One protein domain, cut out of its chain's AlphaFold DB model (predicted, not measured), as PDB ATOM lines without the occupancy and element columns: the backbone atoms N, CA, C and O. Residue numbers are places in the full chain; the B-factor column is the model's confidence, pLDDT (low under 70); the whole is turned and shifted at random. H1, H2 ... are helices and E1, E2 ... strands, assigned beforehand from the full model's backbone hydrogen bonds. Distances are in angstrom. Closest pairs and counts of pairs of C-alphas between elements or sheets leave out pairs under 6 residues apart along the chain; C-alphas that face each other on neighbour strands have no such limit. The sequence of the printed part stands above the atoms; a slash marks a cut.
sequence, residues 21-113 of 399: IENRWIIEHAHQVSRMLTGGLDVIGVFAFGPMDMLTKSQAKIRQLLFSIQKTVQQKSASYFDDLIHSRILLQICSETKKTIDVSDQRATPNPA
ATOM      1  N   ILE A  21     172.588 168.862 114.220       66.38
ATOM      2  CA  ILE A  21     171.605 167.780 114.297       66.38
ATOM      3  C   ILE A  21     170.476 168.189 115.249       66.38
ATOM      4  O   ILE A  21     170.676 168.259 116.472       66.38
ATOM      5  N   GLU A  22     169.284 168.407 114.685       72.44
ATOM      6  CA  GLU A  22     168.054 168.634 115.437       72.44
ATOM      7  C   GLU A  22     167.602 167.319 116.079       72.44
ATOM      8  O   GLU A  22     166.930 166.479 115.477       72.44
ATOM      9  N   ASN A  23     167.967 167.143 117.350       80.81
ATOM     10  CA  ASN A  23     167.615 165.950 118.119       80.81
ATOM     11  C   ASN A  23     166.102 165.674 118.107       80.81
ATOM     12  O   ASN A  23     165.702 164.515 118.114       80.81
ATOM     13  N   ARG A  24     165.266 166.725 118.090       86.38
ATOM     14  CA  ARG A  24     163.804 166.597 118.128       86.38
ATOM     15  C   ARG A  24     163.262 165.897 116.885       86.38
ATOM     16  O   ARG A  24     162.469 164.975 117.035       86.38
ATOM     17  N   TRP A  25     163.730 166.286 115.700       88.88
ATOM     18  CA  TRP A  25     163.304 165.666 114.448       88.88
ATOM     19  C   TRP A  25     163.686 164.183 114.390       88.88
ATOM     20  O   TRP A  25     162.847 163.362 114.051       88.88
ATOM     21  N   ILE A  26     164.903 163.805 114.809       89.31
ATOM     22  CA  ILE A  26     165.311 162.386 114.819       89.31
ATOM     23  C   ILE A  26     164.455 161.564 115.785       89.31
ATOM     24  O   ILE A  26     164.094 160.430 115.476       89.31
ATOM     25  N   ILE A  27     164.155 162.109 116.968       89.75
ATOM     26  CA  ILE A  27     163.309 161.426 117.953       89.75
ATOM     27  C   ILE A  27     161.907 161.213 117.381       89.75
ATOM     28  O   ILE A  27     161.382 160.108 117.494       89.75
ATOM     29  N   GLU A  28     161.337 162.239 116.748       91.50
ATOM     30  CA  GLU A  28     160.016 162.158 116.125       91.50
ATOM     31  C   GLU A  28     160.007 161.174 114.955       91.50
ATOM     32  O   GLU A  28     159.178 160.273 114.908       91.50
ATOM     33  N   HIS A  29     160.995 161.252 114.069       93.06
ATOM     34  CA  HIS A  29     161.147 160.314 112.966       93.06
ATOM     35  C   HIS A  29     161.258 158.867 113.468       93.06
ATOM     36  O   HIS A  29     160.559 157.980 112.983       93.06
ATOM     37  N   ALA A  30     162.076 158.614 114.495       91.44
ATOM     38  CA  ALA A  30     162.190 157.290 115.100       91.44
ATOM     39  C   ALA A  30     160.866 156.824 115.728       91.44
ATOM     40  O   ALA A  30     160.528 155.644 115.627       91.44
ATOM     41  N   HIS A  31     160.114 157.731 116.356       92.12
ATOM     42  CA  HIS A  31     158.789 157.450 116.898       92.12
ATOM     43  C   HIS A  31     157.807 157.054 115.789       92.12
ATOM     44  O   HIS A  31     157.210 155.980 115.862       92.12
ATOM     45  N   GLN A  32     157.718 157.840 114.716       93.94
ATOM     46  CA  GLN A  32     156.848 157.568 113.573       93.94
ATOM     47  C   GLN A  32     157.203 156.246 112.893       93.94
ATOM     48  O   GLN A  32     156.339 155.378 112.775       93.94
ATOM     49  N   VAL A  33     158.483 156.040 112.564       94.62
ATOM     50  CA  VAL A  33     158.986 154.786 111.986       94.62
ATOM     51  C   VAL A  33     158.675 153.606 112.895       94.62
ATOM     52  O   VAL A  33     158.248 152.567 112.407       94.62
ATOM     53  N   SER A  34     158.820 153.741 114.216       92.88
ATOM     54  CA  SER A  34     158.561 152.623 115.123       92.88
ATOM     55  C   SER A  34     157.127 152.099 115.059       92.88
ATOM     56  O   SER A  34     156.927 150.890 115.164       92.88
ATOM     57  N   ARG A  35     156.143 152.973 114.810       92.62
ATOM     58  CA  ARG A  35     154.734 152.588 114.620       92.62
ATOM     59  C   ARG A  35     154.531 151.795 113.326       92.62
ATOM     60  O   ARG A  35     153.652 150.935 113.278       92.62
ATOM     61  N   MET A  36     155.371 152.047 112.318       95.62
ATOM     62  CA  MET A  36     155.357 151.391 111.005       95.62
ATOM     63  C   MET A  36     156.007 149.999 111.003       95.62
ATOM     64  O   MET A  36     155.917 149.266 110.018       95.62
ATOM     65  N   LEU A  37     156.690 149.608 112.082       95.12
ATOM     66  CA  LEU A  37     157.393 148.330 112.151       95.12
ATOM     67  C   LEU A  37     156.463 147.190 112.583       95.12
ATOM     68  O   LEU A  37     155.707 147.302 113.548       95.12
ATOM     69  N   THR A  38     156.570 146.053 111.895       95.69
ATOM     70  CA  THR A  38     155.930 144.791 112.300       95.69
ATOM     71  C   THR A  38     156.702 144.091 113.421       95.69
ATOM     72  O   THR A  38     157.812 144.483 113.783       95.69
ATOM     73  N   GLY A  39     156.138 143.040 114.012       94.31
ATOM     74  CA  GLY A  39     156.797 142.236 115.044       94.31
ATOM     75  C   GLY A  39     158.145 141.684 114.583       94.31
ATOM     76  O   GLY A  39     158.326 141.367 113.407       94.31
ATOM     77  N   GLY A  40     159.110 141.601 115.497       90.44
ATOM     78  CA  GLY A  40     160.478 141.167 115.186       90.44
ATOM     79  C   GLY A  40     161.345 142.241 114.510       90.44
ATOM     80  O   GLY A  40     162.545 142.034 114.340       90.44
ATOM     81  N   LEU A  41     160.765 143.398 114.170       90.62
ATOM     82  CA  LEU A  41     161.478 144.594 113.732       90.62
ATOM     83  C   LEU A  41     161.399 145.676 114.810       90.62
ATOM     84  O   LEU A  41     160.356 145.868 115.446       90.62
ATOM     85  N   ASP A  42     162.501 146.400 114.984       86.75
ATOM     86  CA  ASP A  42     162.615 147.451 115.988       86.75
ATOM     87  C   ASP A  42     163.678 148.490 115.595       86.75
ATOM     88  O   ASP A  42     164.620 148.206 114.845       86.75
ATOM     89  N   VAL A  43     163.548 149.695 116.144       85.38
ATOM     90  CA  VAL A  43     164.562 150.747 116.065       85.38
ATOM     91  C   VAL A  43     165.615 150.470 117.139       85.38
ATOM     92  O   VAL A  43     165.476 150.851 118.302       85.38
ATOM     93  N   ILE A  44     166.688 149.783 116.743       77.00
ATOM     94  CA  ILE A  44     167.729 149.305 117.672       77.00
ATOM     95  C   ILE A  44     168.684 150.398 118.177       77.00
ATOM     96  O   ILE A  44     169.303 150.221 119.229       77.00
ATOM     97  N   GLY A  45     168.809 151.520 117.459       77.94
ATOM     98  CA  GLY A  45     169.636 152.645 117.883       77.94
ATOM     99  C   GLY A  45     170.040 153.603 116.765       77.94
ATOM    100  O   GLY A  45     169.421 153.650 115.707       77.94
ATOM    101  N   VAL A  46     171.093 154.381 117.025       78.31
ATOM    102  CA  VAL A  46     171.655 155.361 116.083       78.31
ATOM    103  C   VAL A  46     172.930 154.802 115.465       78.31
ATOM    104  O   VAL A  46     173.784 154.248 116.164       78.31
ATOM    105  N   PHE A  47     173.071 154.987 114.156       78.81
ATOM    106  CA  PHE A  47     174.299 154.716 113.426       78.81
ATOM    107  C   PHE A  47     175.015 156.029 113.106       78.81
ATOM    108  O   PHE A  47     174.457 156.885 112.425       78.81
ATOM    109  N   ALA A  48     176.249 156.192 113.589       79.00
ATOM    110  CA  ALA A  48     177.055 157.384 113.329       79.00
ATOM    111  C   ALA A  48     178.359 157.017 112.612       79.00
ATOM    112  O   ALA A  48     179.105 156.151 113.084       79.00
ATOM    113  N   PHE A  49     178.633 157.707 111.502       79.75
ATOM    114  CA  PHE A  49     179.834 157.541 110.686       79.75
ATOM    115  C   PHE A  49     180.607 158.855 110.572       79.75
ATOM    116  O   PHE A  49     180.029 159.896 110.270       79.75
ATOM    117  N   GLY A  50     181.918 158.810 110.805       80.19
ATOM    118  CA  GLY A  50     182.776 159.985 110.678       80.19
ATOM    119  C   GLY A  50     184.183 159.802 111.257       80.19
ATOM    120  O   GLY A  50     184.509 158.733 111.789       80.19
ATOM    121  N   PRO A  51     185.030 160.843 111.159       81.50
ATOM    122  CA  PRO A  51     186.350 160.874 111.785       81.50
ATOM    123  C   PRO A  51     186.289 160.632 113.301       81.50
ATOM    124  O   PRO A  51     185.328 161.020 113.973       81.50
ATOM    125  N   MET A  52     187.310 159.971 113.858       76.50
ATOM    126  CA  MET A  52     187.310 159.569 115.272       76.50
ATOM    127  C   MET A  52     187.246 160.770 116.222       76.50
ATOM    128  O   MET A  52     186.549 160.717 117.234       76.50
ATOM    129  N   ASP A  53     187.952 161.849 115.905       80.88
ATOM    130  CA  ASP A  53     187.993 163.081 116.689       80.88
ATOM    131  C   ASP A  53     186.617 163.763 116.761       80.88
ATOM    132  O   ASP A  53     186.194 164.169 117.845       80.88
ATOM    133  N   MET A  54     185.883 163.803 115.647       80.81
ATOM    134  CA  MET A  54     184.506 164.306 115.587       80.81
ATOM    135  C   MET A  54     183.554 163.448 116.420       80.81
ATOM    136  O   MET A  54     182.870 163.948 117.312       80.81
ATOM    137  N   LEU A  55     183.550 162.131 116.190       77.75
ATOM    138  CA  LEU A  55     182.645 161.234 116.909       77.75
ATOM    139  C   LEU A  55     182.954 161.161 118.411       77.75
ATOM    140  O   LEU A  55     182.046 160.908 119.200       77.75
ATOM    141  N   THR A  56     184.211 161.373 118.814       78.25
ATOM    142  CA  THR A  56     184.615 161.415 120.229       78.25
ATOM    143  C   THR A  56     184.082 162.670 120.918       78.25
ATOM    144  O   THR A  56     183.518 162.565 122.007       78.25
ATOM    145  N   LYS A  57     184.189 163.842 120.274       82.50
ATOM    146  CA  LYS A  57     183.653 165.109 120.805       82.50
ATOM    147  C   LYS A  57     182.140 165.057 121.005       82.50
ATOM    148  O   LYS A  57     181.634 165.564 122.001       82.50
ATOM    149  N   SER A  58     181.425 164.391 120.104       79.50
ATOM    150  CA  SER A  58     179.963 164.348 120.129       79.50
ATOM    151  C   SER A  58     179.361 163.113 120.815       79.50
ATOM    152  O   SER A  58     178.143 162.928 120.778       79.50
ATOM    153  N   GLN A  59     180.173 162.281 121.481       77.69
ATOM    154  CA  GLN A  59     179.709 161.067 122.175       77.69
ATOM    155  C   GLN A  59     178.534 161.318 123.119       77.69
ATOM    156  O   GLN A  59     177.561 160.567 123.113       77.69
ATOM    157  N   ALA A  60     178.627 162.366 123.940       80.38
ATOM    158  CA  ALA A  60     177.600 162.682 124.925       80.38
ATOM    159  C   ALA A  60     176.259 163.019 124.252       80.38
ATOM    160  O   ALA A  60     175.224 162.509 124.677       80.38
ATOM    161  N   LYS A  61     176.287 163.801 123.162       81.81
ATOM    162  CA  LYS A  61     175.090 164.176 122.393       81.81
ATOM    163  C   LYS A  61     174.453 162.957 121.721       81.81
ATOM    164  O   LYS A  61     173.247 162.770 121.835       81.81
ATOM    165  N   ILE A  62     175.254 162.087 121.096       80.56
ATOM    166  CA  ILE A  62     174.767 160.847 120.463       80.56
ATOM    167  C   ILE A  62     174.141 159.911 121.507       80.56
ATOM    168  O   ILE A  62     173.068 159.357 121.277       80.56
ATOM    169  N   ARG A  63     174.773 159.763 122.679       79.44
ATOM    170  CA  ARG A  63     174.211 158.988 123.795       79.44
ATOM    171  C   ARG A  63     172.884 159.571 124.268       79.44
ATOM    172  O   ARG A  63     171.923 158.827 124.415       79.44
ATOM    173  N   GLN A  64     172.813 160.886 124.477       82.56
ATOM    174  CA  GLN A  64     171.579 161.558 124.885       82.56
ATOM    175  C   GLN A  64     170.460 161.357 123.859       82.56
ATOM    176  O   GLN A  64     169.341 161.026 124.240       82.56
ATOM    177  N   LEU A  65     170.764 161.514 122.568       84.62
ATOM    178  CA  LEU A  65     169.821 161.258 121.484       84.62
ATOM    179  C   LEU A  65     169.296 159.820 121.537       84.62
ATOM    180  O   LEU A  65     168.091 159.599 121.487       84.62
ATOM    181  N   LEU A  66     170.190 158.847 121.706       81.19
ATOM    182  CA  LEU A  66     169.818 157.443 121.792       81.19
ATOM    183  C   LEU A  66     168.937 157.128 123.010       81.19
ATOM    184  O   LEU A  66     167.949 156.412 122.863       81.19
ATOM    185  N   PHE A  67     169.232 157.696 124.184       80.62
ATOM    186  CA  PHE A  67     168.353 157.579 125.354       80.62
ATOM    187  C   PHE A  67     166.970 158.186 125.090       80.62
ATOM    188  O   PHE A  67     165.960 157.598 125.473       80.62
ATOM    189  N   SER A  68     166.905 159.336 124.414       85.12
ATOM    190  CA  SER A  68     165.635 159.967 124.048       85.12
ATOM    191  C   SER A  68     164.829 159.131 123.052       85.12
ATOM    192  O   SER A  68     163.622 158.972 123.238       85.12
ATOM    193  N   ILE A  69     165.480 158.543 122.044       84.81
ATOM    194  CA  ILE A  69     164.848 157.595 121.113       84.81
ATOM    195  C   ILE A  69     164.331 156.384 121.888       84.81
ATOM    196  O   ILE A  69     163.164 156.027 121.761       84.81
ATOM    197  N   GLN A  70     165.153 155.791 122.757       79.81
ATOM    198  CA  GLN A  70     164.754 154.643 123.569       79.81
ATOM    199  C   GLN A  70     163.524 154.941 124.429       79.81
ATOM    200  O   GLN A  70     162.617 154.105 124.501       79.81
ATOM    201  N   LYS A  71     163.509 156.111 125.076       81.62
ATOM    202  CA  LYS A  71     162.406 156.568 125.921       81.62
ATOM    203  C   LYS A  71     161.114 156.713 125.118       81.62
ATOM    204  O   LYS A  71     160.063 156.300 125.591       81.62
ATOM    205  N   THR A  72     161.207 157.272 123.917       83.69
ATOM    206  CA  THR A  72     160.046 157.620 123.087       83.69
ATOM    207  C   THR A  72     159.482 156.408 122.348       83.69
ATOM    208  O   THR A  72     158.284 156.162 122.401       83.69
ATOM    209  N   VAL A  73     160.347 155.616 121.711       82.19
ATOM    210  CA  VAL A  73     159.954 154.512 120.823       82.19
ATOM    211  C   VAL A  73     159.455 153.290 121.588       82.19
ATOM    212  O   VAL A  73     158.455 152.687 121.215       82.19
ATOM    213  N   GLN A  74     160.145 152.889 122.658       69.69
ATOM    214  CA  GLN A  74     159.918 151.553 123.216       69.69
ATOM    215  C   GLN A  74     159.169 151.534 124.542       69.69
ATOM    216  O   GLN A  74     158.513 150.536 124.813       69.69
ATOM    217  N   GLN A  75     159.239 152.582 125.376       68.88
ATOM    218  CA  GLN A  75     158.706 152.494 126.747       68.88
ATOM    219  C   GLN A  75     157.212 152.158 126.808       68.88
ATOM    220  O   GLN A  75     156.797 151.530 127.776       68.88
ATOM    221  N   LYS A  76     156.422 152.533 125.794       79.81
ATOM    222  CA  LYS A  76     154.973 152.301 125.790       79.81
ATOM    223  C   LYS A  76     154.621 150.821 125.578       79.81
ATOM    224  O   LYS A  76     153.995 150.221 126.438       79.81
ATOM    225  N   SER A  77     155.029 150.208 124.466       86.38
ATOM    226  CA  SER A  77     154.715 148.791 124.200       86.38
ATOM    227  C   SER A  77     155.533 147.839 125.071       86.38
ATOM    228  O   SER A  77     155.034 146.800 125.489       86.38
ATOM    229  N   ALA A  78     156.785 148.198 125.375       85.38
ATOM    230  CA  ALA A  78     157.675 147.346 126.153       85.38
ATOM    231  C   ALA A  78     157.203 147.142 127.597       85.38
ATOM    232  O   ALA A  78     157.458 146.092 128.171       85.38
ATOM    233  N   SER A  79     156.494 148.112 128.182       88.25
ATOM    234  CA  SER A  79     156.039 148.031 129.576       88.25
ATOM    235  C   SER A  79     155.039 146.905 129.851       88.25
ATOM    236  O   SER A  79     154.737 146.652 131.009       88.25
ATOM    237  N   TYR A  80     154.496 146.271 128.808       89.75
ATOM    238  CA  TYR A  80     153.554 145.154 128.923       89.75
ATOM    239  C   TYR A  80     154.243 143.788 129.019       89.75
ATOM    240  O   TYR A  80     153.566 142.775 129.195       89.75
ATOM    241  N   PHE A  81     155.568 143.743 128.877       88.56
ATOM    242  CA  PHE A  81     156.354 142.518 128.838       88.56
ATOM    243  C   PHE A  81     157.449 142.572 129.903       88.56
ATOM    244  O   PHE A  81     158.254 143.501 129.915       88.56
ATOM    245  N   ASP A  82     157.502 141.550 130.754       78.31
ATOM    246  CA  ASP A  82     158.499 141.467 131.824       78.31
ATOM    247  C   ASP A  82     159.893 141.093 131.282       78.31
ATOM    248  O   ASP A  82     160.894 141.688 131.677       78.31
ATOM    249  N   ASP A  83     159.950 140.184 130.300       71.62
ATOM    250  CA  ASP A  83     161.192 139.625 129.751       71.62
ATOM    251  C   ASP A  83     161.310 139.870 128.238       71.62
ATOM    252  O   ASP A  83     161.169 138.960 127.417       71.62
ATOM    253  N   LEU A  84     161.550 141.117 127.827       71.62
ATOM    254  CA  LEU A  84     161.762 141.432 126.409       71.62
ATOM    255  C   LEU A  84     163.092 140.905 125.892       71.62
ATOM    256  O   LEU A  84     164.166 141.295 126.355       71.62
ATOM    257  N   ILE A  85     163.018 140.118 124.823       59.59
ATOM    258  CA  ILE A  85     164.181 139.604 124.102       59.59
ATOM    259  C   ILE A  85     164.671 140.679 123.111       59.59
ATOM    260  O   ILE A  85     164.707 140.486 121.897       59.59
ATOM    261  N   HIS A  86     165.029 141.866 123.610       56.41
ATOM    262  CA  HIS A  86     165.625 142.932 122.798       56.41
ATOM    263  C   HIS A  86     166.911 143.443 123.444       56.41
ATOM    264  O   HIS A  86     166.901 144.144 124.453       56.41
ATOM    265  N   SER A  87     168.043 143.116 122.821       48.41
ATOM    266  CA  SER A  87     169.331 143.752 123.107       48.41
ATOM    267  C   SER A  87     169.457 145.014 122.253       48.41
ATOM    268  O   SER A  87     169.213 144.984 121.047       48.41
ATOM    269  N   ARG A  88     169.815 146.145 122.873       56.41
ATOM    270  CA  ARG A  88     169.936 147.434 122.177       56.41
ATOM    271  C   ARG A  88     171.374 147.866 122.040       56.41
ATOM    272  O   ARG A  88     172.191 147.645 122.926       56.41
ATOM    273  N   ILE A  89     171.670 148.504 120.914       57.41
ATOM    274  CA  ILE A  89     173.041 148.775 120.512       57.41
ATOM    275  C   ILE A  89     173.112 150.164 119.872       57.41
ATOM    276  O   ILE A  89     172.546 150.396 118.808       57.41
ATOM    277  N   LEU A  90     173.877 151.084 120.465       58.91
ATOM    278  CA  LEU A  90     174.485 152.168 119.692       58.91
ATOM    279  C   LEU A  90     175.569 151.553 118.816       58.91
ATOM    280  O   LEU A  90     176.479 150.944 119.373       58.91
ATOM    281  N   LEU A  91     175.535 151.744 117.498       61.12
ATOM    282  CA  LEU A  91     176.631 151.331 116.621       61.12
ATOM    283  C   LEU A  91     177.367 152.568 116.112       61.12
ATOM    284  O   LEU A  91     176.897 153.290 115.237       61.12
ATOM    285  N   GLN A  92     178.560 152.789 116.644       62.34
ATOM    286  CA  GLN A  92     179.454 153.834 116.180       62.34
ATOM    287  C   GLN A  92     180.524 153.224 115.279       62.34
ATOM    288  O   GLN A  92     181.291 152.357 115.705       62.34
ATOM    289  N   ILE A  93     180.622 153.706 114.042       57.62
ATOM    290  CA  ILE A  93     181.680 153.298 113.120       57.62
ATOM    291  C   ILE A  93     182.531 154.518 112.788       57.62
ATOM    292  O   ILE A  93     182.065 155.458 112.156       57.62
ATOM    293  N   CYS A  94     183.799 154.496 113.194       58.47
ATOM    294  CA  CYS A  94     184.800 155.417 112.665       58.47
ATOM    295  C   CYS A  94     185.684 154.692 111.640       58.47
ATOM    296  O   CYS A  94     185.657 153.463 111.542       58.47
ATOM    297  N   SER A  95     186.494 155.449 110.898       57.47
ATOM    298  CA  SER A  95     187.442 154.918 109.904       57.47
ATOM    299  C   SER A  95     188.397 153.842 110.446       57.47
ATOM    300  O   SER A  95     188.881 153.020 109.675       57.47
ATOM    301  N   GLU A  96     188.652 153.823 111.757       59.53
ATOM    302  CA  GLU A  96     189.621 152.936 112.415       59.53
ATOM    303  C   GLU A  96     188.983 151.896 113.351       59.53
ATOM    304  O   GLU A  96     189.571 150.844 113.588       59.53
ATOM    305  N   THR A  97     187.794 152.154 113.910       65.56
ATOM    306  CA  THR A  97     187.177 151.278 114.922       65.56
ATOM    307  C   THR A  97     185.661 151.189 114.767       65.56
ATOM    308  O   THR A  97     184.987 152.179 114.486       65.56
ATOM    309  N   LYS A  98     185.117 149.991 115.001       70.56
ATOM    310  CA  LYS A  98     183.679 149.741 115.153       70.56
ATOM    311  C   LYS A  98     183.421 149.542 116.639       70.56
ATOM    312  O   LYS A  98     184.003 148.631 117.227       70.56
ATOM    313  N   LYS A  99     182.625 150.408 117.260       71.50
ATOM    314  CA  LYS A  99     182.325 150.354 118.692       71.50
ATOM    315  C   LYS A  99     180.823 150.291 118.910       71.50
ATOM    316  O   LYS A  99     180.069 150.984 118.233       71.50
ATOM    317  N   THR A 100     180.407 149.484 119.872       71.75
ATOM    318  CA  THR A 100     179.019 149.362 120.296       71.75
ATOM    319  C   THR A 100     178.845 149.755 121.750       71.75
ATOM    320  O   THR A 100     179.717 149.478 122.574       71.75
ATOM    321  N   ILE A 101     177.726 150.400 122.074       68.56
ATOM    322  CA  ILE A 101     177.345 150.730 123.454       68.56
ATOM    323  C   ILE A 101     175.969 150.133 123.707       68.56
ATOM    324  O   ILE A 101     175.037 150.416 122.957       68.56
ATOM    325  N   ASP A 102     175.851 149.327 124.755       68.50
ATOM    326  CA  ASP A 102     174.552 148.895 125.259       68.50
ATOM    327  C   ASP A 102     173.938 150.032 126.078       68.50
ATOM    328  O   ASP A 102     174.545 150.545 127.010       68.50
ATOM    329  N   VAL A 103     172.749 150.467 125.687       63.22
ATOM    330  CA  VAL A 103     172.064 151.623 126.281       63.22
ATOM    331  C   VAL A 103     171.252 151.225 127.509       63.22
ATOM    332  O   VAL A 103     170.885 152.082 128.311       63.22
ATOM    333  N   SER A 104     170.970 149.929 127.678       63.09
ATOM    334  CA  SER A 104     170.305 149.429 128.880       63.09
ATOM    335  C   SER A 104     171.151 149.680 130.135       63.09
ATOM    336  O   SER A 104     170.606 149.954 131.204       63.09
ATOM    337  N   ASP A 105     172.479 149.708 129.988       68.56
ATOM    338  CA  ASP A 105     173.413 150.114 131.031       68.56
ATOM    339  C   ASP A 105     173.864 151.571 130.833       68.56
ATOM    340  O   ASP A 105     174.707 151.897 129.996       68.56
ATOM    341  N   GLN A 106     173.359 152.472 131.681       65.94
ATOM    342  CA  GLN A 106     173.744 153.891 131.684       65.94
ATOM    343  C   GLN A 106     175.248 154.124 131.926       65.94
ATOM    344  O   GLN A 106     175.755 155.218 131.672       65.94
ATOM    345  N   ARG A 107     175.973 153.111 132.418       70.31
ATOM    346  CA  ARG A 107     177.420 153.143 132.661       70.31
ATOM    347  C   ARG A 107     178.223 152.436 131.571       70.31
ATOM    348  O   ARG A 107     179.453 152.449 131.648       70.31
ATOM    349  N   ALA A 108     177.570 151.869 130.556       68.56
ATOM    350  CA  ALA A 108     178.241 151.147 129.491       68.56
ATOM    351  C   ALA A 108     179.295 152.023 128.809       68.56
ATOM    352  O   ALA A 108     179.102 153.217 128.531       68.56
ATOM    353  N   THR A 109     180.435 151.414 128.506       69.69
ATOM    354  CA  THR A 109     181.515 152.044 127.745       69.69
ATOM    355  C   THR A 109     181.533 151.498 126.316       69.69
ATOM    356  O   THR A 109     181.039 150.395 126.079       69.69
ATOM    357  N   PRO A 110     182.036 152.267 125.331       72.62
ATOM    358  CA  PRO A 110     182.149 151.786 123.959       72.62
ATOM    359  C   PRO A 110     183.032 150.537 123.883       72.62
ATOM    360  O   PRO A 110     184.239 150.616 124.108       72.62
ATOM    361  N   ASN A 111     182.438 149.408 123.510       72.50
ATOM    362  CA  ASN A 111     183.135 148.137 123.344       72.50
ATOM    363  C   ASN A 111     183.410 147.877 121.860       72.50
ATOM    364  O   ASN A 111     182.542 148.165 121.038       72.50
ATOM    365  N   PRO A 112     184.581 147.343 121.472       74.69
ATOM    366  CA  PRO A 112     184.822 146.938 120.093       74.69
ATOM    367  C   PRO A 112     183.753 145.950 119.611       74.69
ATOM    368  O   PRO A 112     183.451 144.973 120.294       74.69
ATOM    369  N   ALA A 113     183.206 146.199 118.427       70.81
ATOM    370  CA  ALA A 113     182.163 145.385 117.826       70.81
ATOM    371  C   ALA A 113     182.687 144.663 116.591       70.81
ATOM    372  O   ALA A 113     183.177 145.281 115.638       70.81
TER     373      ALA A 113
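This is residues 21 to 113 of the 399 residues of the protein "Protein odr-4-like" of Stylophora pistillata (UniProt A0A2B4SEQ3). Look first for a small sheet of three strands, E1, E2 and E3, with the short helix H2 standing up from it and the long helix H3 grazing it and running on past it to where helix H1 packs on H3. Beyond the short helix H4, residues 79 to 84 stick out, and residues 102 to 113, with no named element, fold back so that 111 to 112 pair beside E3. You have 93 printed residues, with four named helices and three named strands in the order H1 E1 H2 H3 H4 E2 E3. The sheet runs E1 E2 E3 and is mixed, and the class is mixed, helices and strands. The whole is compact, with a radius of gyration of the C-alphas of 13.6 A and spans of 40 by 28 by 21 A.

Start with H1, residues 23 to 36, which touches H3, residues 59 to 73; their closest C-alphas, those of His 31 and Val 73, are 5.0 A apart. They run the same way at a steep tilt of 37 degrees, only just past shallow. Next, E1, residues 47 to 50, is the parallel neighbour of E2, residues 90 to 94, at 18 degrees, with N 93 and O 48 at 3.0 A. H2, residues 52 to 57, is on the sheet at a height over the sheet of 8.3 A, and stands up from it, its line rising 45 degrees. H2 lies over E1, but only just, with 3 of its C-alphas falling on that strand. The closest C-alphas of H2 and E2, those of Met 52 and Cys 94, are 5.5 A apart. H3 only grazes the sheet, with its residues 59 to 67. H4, residues 75 to 78, is not on the sheet, and meets H3 only through their link. E1, H2, H3, H4 and E2 form a strand-helix-strand unit, two parallel neighbour strands with helices between. E2 and E3, residues 98 to 101, form an antiparallel hairpin at 156 degrees, with N 92 and O 99 at 2.8 A. In H1, H2 and H3 every O i to N i+4 pair is within hydrogen-bond range; H4 is too short for such a pair.

Find C-alpha 23 at (167.615, 165.950, 118.119); from there H1 runs 20.3 A. H3 begins at C-alpha 59, (179.709, 161.067, 122.175), and runs 20.9 A. E2 is 12.9 A long, and E3 ends at C-alpha 101, (177.345, 150.730, 123.454).

The two C-alphas farthest apart, those of Asp 53 and Tyr 80, are 40.7 A apart. The printed part has no cut, and the link from H4 to E2, 11 residues, is long. The mean pLDDT of the printed part is 77.6; look for values under 70 at residue 21 and residues 74 to 75, 85 to 97, 101 to 106 and 108 to 109.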